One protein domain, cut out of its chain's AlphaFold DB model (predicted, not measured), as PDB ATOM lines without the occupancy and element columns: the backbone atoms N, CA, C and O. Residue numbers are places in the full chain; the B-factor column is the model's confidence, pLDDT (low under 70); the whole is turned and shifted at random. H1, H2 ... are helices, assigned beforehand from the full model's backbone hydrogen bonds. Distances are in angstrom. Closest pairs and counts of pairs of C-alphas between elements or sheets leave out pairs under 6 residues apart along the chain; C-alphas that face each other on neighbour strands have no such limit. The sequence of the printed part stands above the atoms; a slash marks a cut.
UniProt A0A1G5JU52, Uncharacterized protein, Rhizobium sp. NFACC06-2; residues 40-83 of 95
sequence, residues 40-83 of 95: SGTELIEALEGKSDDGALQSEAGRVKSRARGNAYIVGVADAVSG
ATOM      1  N   SER A  40     154.054 155.262 126.876       85.31
ATOM      2  CA  SER A  40     155.445 154.802 126.874       85.31
ATOM      3  C   SER A  40     156.204 155.320 128.101       85.31
ATOM      4  O   SER A  40     155.773 156.252 128.782       85.31
ATOM      5  N   GLY A  41     157.372 154.735 128.383       84.88
ATOM      6  CA  GLY A  41     158.235 155.208 129.471       84.88
ATOM      7  C   GLY A  41     158.670 156.667 129.293       84.88
ATOM      8  O   GLY A  41     158.659 157.426 130.260       84.88
ATOM      9  N   THR A  42     158.984 157.073 128.061       85.25
ATOM     10  CA  THR A  42     159.378 158.450 127.728       85.25
ATOM     11  C   THR A  42     158.222 159.427 127.931       85.25
ATOM     12  O   THR A  42     158.389 160.417 128.640       85.25
ATOM     13  N   GLU A  43     157.030 159.103 127.418       85.88
ATOM     14  CA  GLU A  43     155.821 159.927 127.598       85.88
ATOM     15  C   GLU A  43     155.464 160.077 129.091       85.88
ATOM     16  O   GLU A  43     155.047 161.146 129.535       85.88
ATOM     17  N   LEU A  44     155.671 159.031 129.905       87.50
ATOM     18  CA  LEU A  44     155.470 159.117 131.354       87.50
ATOM     19  C   LEU A  44     156.466 160.076 132.021       87.50
ATOM     20  O   LEU A  44     156.067 160.863 132.880       87.50
ATOM     21  N   ILE A  45     157.748 160.023 131.650       87.62
ATOM     22  CA  ILE A  45     158.776 160.922 132.198       87.62
ATOM     23  C   ILE A  45     158.464 162.371 131.817       87.62
ATOM     24  O   ILE A  45     158.440 163.237 132.690       87.62
ATOM     25  N   GLU A  46     158.134 162.632 130.554       85.81
ATOM     26  CA  GLU A  46     157.762 163.969 130.083       85.81
ATOM     27  C   GLU A  46     156.518 164.499 130.807       85.81
ATOM     28  O   GLU A  46     156.494 165.660 131.240       85.81
ATOM     29  N   ALA A  47     155.528 163.633 131.050       85.50
ATOM     30  CA  ALA A  47     154.345 163.983 131.824       85.50
ATOM     31  C   ALA A  47     154.687 164.375 133.273       85.50
ATOM     32  O   ALA A  47     154.183 165.376 133.790       85.50
ATOM     33  N   LEU A  48     155.586 163.635 133.930       86.94
ATOM     34  CA  LEU A  48     156.050 163.928 135.293       86.94
ATOM     35  C   LEU A  48     156.907 165.202 135.367       86.94
ATOM     36  O   LEU A  48     156.834 165.960 136.339       86.94
ATOM     37  N   GLU A  49     157.688 165.492 134.332       86.56
ATOM     38  CA  GLU A  49     158.444 166.744 134.231       86.56
ATOM     39  C   GLU A  49     157.523 167.951 133.988       86.56
ATOM     40  O   GLU A  49     157.839 169.083 134.383       86.56
ATOM     41  N   GLY A  50     156.330 167.701 133.445       82.12
ATOM     42  CA  GLY A  50     155.357 168.716 133.064       82.12
ATOM     43  C   GLY A  50     155.574 169.250 131.647       82.12
ATOM     44  O   GLY A  50     155.095 170.339 131.336       82.12
ATOM     45  N   LYS A  51     156.314 168.529 130.805       77.50
ATOM     46  CA  LYS A  51     156.530 168.871 129.394       77.50
ATOM     47  C   LYS A  51     155.347 168.387 128.552       77.50
ATOM     48  O   LYS A  51     154.539 167.576 129.012       77.50
ATOM     49  N   SER A  52     155.142 168.992 127.388       67.31
ATOM     50  CA  SER A  52     154.217 168.476 126.368       67.31
ATOM     51  C   SER A  52     154.913 167.446 125.486       67.31
ATOM     52  O   SER A  52     156.139 167.376 125.477       67.31
ATOM     53  N   ASP A  53     154.116 166.685 124.738       63.81
ATOM     54  CA  ASP A  53     154.563 165.605 123.845       63.81
ATOM     55  C   ASP A  53     155.516 166.092 122.723       63.81
ATOM     56  O   ASP A  53     156.181 165.298 122.068       63.81
ATOM     57  N   ASP A  54     155.602 167.409 122.495       66.62
ATOM     58  CA  ASP A  54     156.543 168.068 121.575       66.62
ATOM     59  C   ASP A  54     157.832 168.565 122.266       66.62
ATOM     60  O   ASP A  54     158.663 169.241 121.655       66.62
ATOM     61  N   GLY A  55     158.001 168.273 123.557       60.06
ATOM     62  CA  GLY A  55     159.123 168.720 124.376       60.06
ATOM     63  C   GLY A  55     159.056 170.187 124.818       60.06
ATOM     64  O   GLY A  55     159.964 170.634 125.530       60.06
ATOM     65  N   ALA A  56     158.009 170.936 124.453       66.44
ATOM     66  CA  ALA A  56     157.851 172.330 124.851       66.44
ATOM     67  C   ALA A  56     157.496 172.473 126.343       66.44
ATOM     68  O   ALA A  56     156.874 171.612 126.978       66.44
ATOM     69  N   LEU A  57     157.906 173.599 126.935       63.53
ATOM     70  CA  LEU A  57     157.500 173.954 128.292       63.53
ATOM     71  C   LEU A  57     156.043 174.414 128.274       63.53
ATOM     72  O   LEU A  57     155.713 175.456 127.708       63.53
ATOM     73  N   GLN A  58     155.170 173.645 128.925       68.69
ATOM     74  CA  GLN A  58     153.767 174.014 129.049       68.69
ATOM     75  C   GLN A  58     153.591 175.242 129.957       68.69
ATOM     76  O   GLN A  58     154.371 175.482 130.883       68.69
ATOM     77  N   SER A  59     152.494 175.977 129.742       82.00
ATOM     78  CA  SER A  59     151.928 176.884 130.752       82.00
ATOM     79  C   SER A  59     151.818 176.165 132.101       82.00
ATOM     80  O   SER A  59     151.589 174.957 132.130       82.00
ATOM     81  N   GLU A  60     151.924 176.881 133.220       83.56
ATOM     82  CA  GLU A  60     151.864 176.277 134.559       83.56
ATOM     83  C   GLU A  60     150.621 175.392 134.756       83.56
ATOM     84  O   GLU A  60     150.720 174.280 135.273       83.56
ATOM     85  N   ALA A  61     149.464 175.810 134.235       84.12
ATOM     86  CA  ALA A  61     148.248 174.996 134.265       84.12
ATOM     87  C   ALA A  61     148.381 173.688 133.455       84.12
ATOM     88  O   ALA A  61     147.845 172.648 133.844       84.12
ATOM     89  N   GLY A  62     149.109 173.727 132.337       83.88
ATOM     90  CA  GLY A  62     149.447 172.554 131.531       83.88
ATOM     91  C   GLY A  62     150.442 171.634 132.236       83.88
ATOM     92  O   GLY A  62     150.196 170.433 132.336       83.88
ATOM     93  N   ARG A  63     151.492 172.193 132.853       83.25
ATOM     94  CA  ARG A  63     152.474 171.441 133.656       83.25
ATOM     95  C   ARG A  63     151.806 170.688 134.803       83.25
ATOM     96  O   ARG A  63     152.072 169.504 134.990       83.25
ATOM     97  N   VAL A  64     150.910 171.347 135.543       87.00
ATOM     98  CA  VAL A  64     150.138 170.731 136.638       87.00
ATOM     99  C   VAL A  64     149.256 169.600 136.115       87.00
ATOM    100  O   VAL A  64     149.243 168.515 136.696       87.00
ATOM    101  N   LYS A  65     148.553 169.814 134.996       85.69
ATOM    102  CA  LYS A  65     147.712 168.780 134.376       85.69
ATOM    103  C   LYS A  65     148.535 167.580 133.901       85.69
ATOM    104  O   LYS A  65     148.119 166.441 134.106       85.69
ATOM    105  N   SER A  66     149.691 167.831 133.294       84.62
ATOM    106  CA  SER A  66     150.597 166.794 132.798       84.62
ATOM    107  C   SER A  66     151.150 165.950 133.954       84.62
ATOM    108  O   SER A  66     150.993 164.728 133.974       84.62
ATOM    109  N   ARG A  67     151.615 166.609 135.024       87.06
ATOM    110  CA  ARG A  67     152.047 165.943 136.264       87.06
ATOM    111  C   ARG A  67     150.944 165.125 136.913       87.06
ATOM    112  O   ARG A  67     151.195 164.014 137.372       87.06
ATOM    113  N   ALA A  68     149.722 165.654 136.940       89.69
ATOM    114  CA  ALA A  68     148.572 164.942 137.481       89.69
ATOM    115  C   ALA A  68     148.289 163.650 136.697       89.69
ATOM    116  O   ALA A  68     148.012 162.625 137.316       89.69
ATOM    117  N   ARG A  69     148.421 163.670 135.363       88.12
ATOM    118  CA  ARG A  69     148.301 162.463 134.528       88.12
ATOM    119  C   ARG A  69     149.397 161.443 134.830       88.12
ATOM    120  O   ARG A  69     149.070 160.286 135.077       88.12
ATOM    121  N   GLY A  70     150.661 161.868 134.867       87.88
ATOM    122  CA  GLY A  70     151.780 160.976 135.193       87.88
ATOM    123  C   GLY A  70     151.631 160.340 136.581       87.88
ATOM    124  O   GLY A  70     151.795 159.131 136.743       87.88
ATOM    125  N   ASN A  71     151.217 161.126 137.577       88.81
ATOM    126  CA  ASN A  71     150.967 160.623 138.926       88.81
ATOM    127  C   ASN A  71     149.779 159.647 138.980       88.81
ATOM    128  O   ASN A  71     149.863 158.618 139.644       88.81
ATOM    129  N   ALA A  72     148.688 159.929 138.259       89.56
ATOM    130  CA  ALA A  72     147.536 159.031 138.187       89.56
ATOM    131  C   ALA A  72     147.900 157.672 137.565       89.56
ATOM    132  O   ALA A  72     147.445 156.641 138.058       89.56
ATOM    133  N   TYR A  73     148.764 157.659 136.543       87.19
ATOM    134  CA  TYR A  73     149.285 156.420 135.966       87.19
ATOM    135  C   TYR A  73     150.072 155.598 136.999       87.19
ATOM    136  O   TYR A  73     149.796 154.413 137.175       87.19
ATOM    137  N   ILE A  74     150.994 156.227 137.743       88.06
ATOM    138  CA  ILE A  74     151.778 155.550 138.792       88.06
ATOM    139  C   ILE A  74     150.869 154.974 139.880       88.06
ATOM    140  O   ILE A  74     151.052 153.825 140.275       88.06
ATOM    141  N   VAL A  75     149.889 155.747 140.355       89.31
ATOM    142  CA  VAL A  75     148.942 155.285 141.381       89.31
ATOM    143  C   VAL A  75     148.121 154.101 140.870       89.31
ATOM    144  O   VAL A  75     147.986 153.118 141.592       89.31
ATOM    145  N   GLY A  76     147.629 154.153 139.630       87.12
ATOM    146  CA  GLY A  76     146.875 153.049 139.031       87.12
ATOM    147  C   GLY A  76     147.704 151.771 138.887       87.12
ATOM    148  O   GLY A  76     147.227 150.688 139.215       87.12
ATOM    149  N   VAL A  77     148.968 151.887 138.466       86.00
ATOM    150  CA  VAL A  77     149.890 150.742 138.403       86.00
ATOM    151  C   VAL A  77     150.179 150.200 139.801       86.00
ATOM    152  O   VAL A  77     150.133 148.989 139.999       86.00
ATOM    153  N   ALA A  78     150.451 151.075 140.774       84.88
ATOM    154  CA  ALA A  78     150.730 150.688 142.155       84.88
ATOM    155  C   ALA A  78     149.549 149.941 142.792       84.88
ATOM    156  O   ALA A  78     149.760 148.928 143.458       84.88
ATOM    157  N   ASP A  79     148.322 150.406 142.553       84.94
ATOM    158  CA  ASP A  79     147.095 149.751 143.009       84.94
ATOM    159  C   ASP A  79     146.914 148.375 142.352       84.94
ATOM    160  O   ASP A  79     146.750 147.375 143.051       84.94
ATOM    161  N   ALA A  80     147.081 148.288 141.028       84.06
ATOM    162  CA  ALA A  80     146.951 147.037 140.282       84.06
ATOM    163  C   ALA A  80     147.960 145.954 140.716       84.06
ATOM    164  O   ALA A  80     147.651 144.763 140.658       84.06
ATOM    165  N   VAL A  81     149.158 146.342 141.172       81.62
ATOM    166  CA  VAL A  81     150.187 145.396 141.643       81.62
ATOM    167  C   VAL A  81     150.181 145.178 143.159       81.62
ATOM    168  O   VAL A  81     150.913 144.307 143.636       81.62
ATOM    169  N   SER A  82     149.349 145.903 143.917       73.25
ATOM    170  CA  SER A  82     149.355 145.940 145.393       73.25
ATOM    171  C   SER A  82     149.119 144.586 146.089       73.25
ATOM    172  O   SER A  82     149.450 144.434 147.263       73.25
ATOM    173  N   GLY A  83     148.627 143.571 145.371       71.25
ATOM    174  CA  GLY A  83     148.414 142.205 145.873       71.25
ATOM    175  C   GLY A  83     149.332 141.136 145.270       71.25
ATOM    176  O   GLY A  83     149.210 139.961 145.604       71.25
TER     177      GLY A  83
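AT A GLANCE: This is residues 40 to 83 of the 95 residues of an uncharacterized protein of Rhizobium sp. NFACC06-2 (UniProt A0A1G5JU52). One long helix, H2, makes the length of the model, and the short helix H1 packs slantwise on its first half, while its far end, residues 75 to 81, sticks out with Ser 82 and Gly 83. A loop between the helices folds the chain back. The printed part has 44 residues with two named helices, H1 then H2, and no named strand: all helix. It is only just loose, close to compact, with a radius of gyration of the C-alphas of 11.3 A, and spans 38 by 19 by 9 A.

IN THESE COORDINATES: Find C-alpha 60 at (151.864, 176.277, 134.559); from there H2, residues 60 to 81, runs 31.7 A to C-alpha 81 at (150.187, 145.396, 141.643). H1, residues 41 to 49, begins at C-alpha 41 at (158.235, 155.208, 129.471).

HOW THE PARTS SIT: Look at Leu 48 and Arg 67, whose C-alphas, 4.6 A apart, are the closest of H1 and H2. The helices touch, H2 with residues 63 to 71 alone. They run opposite ways at a steep tilt of 50 degrees. In both helices, every O i to N i+4 pair is within hydrogen-bond range.

THE WHOLE: The C-alphas of Ser 59 and Gly 83, the two farthest apart, are 38.0 A apart. The printed part has no cut, and the link from H1 to H2 is short. In the B-factor column, residues 52 to 58 have pLDDT under 70.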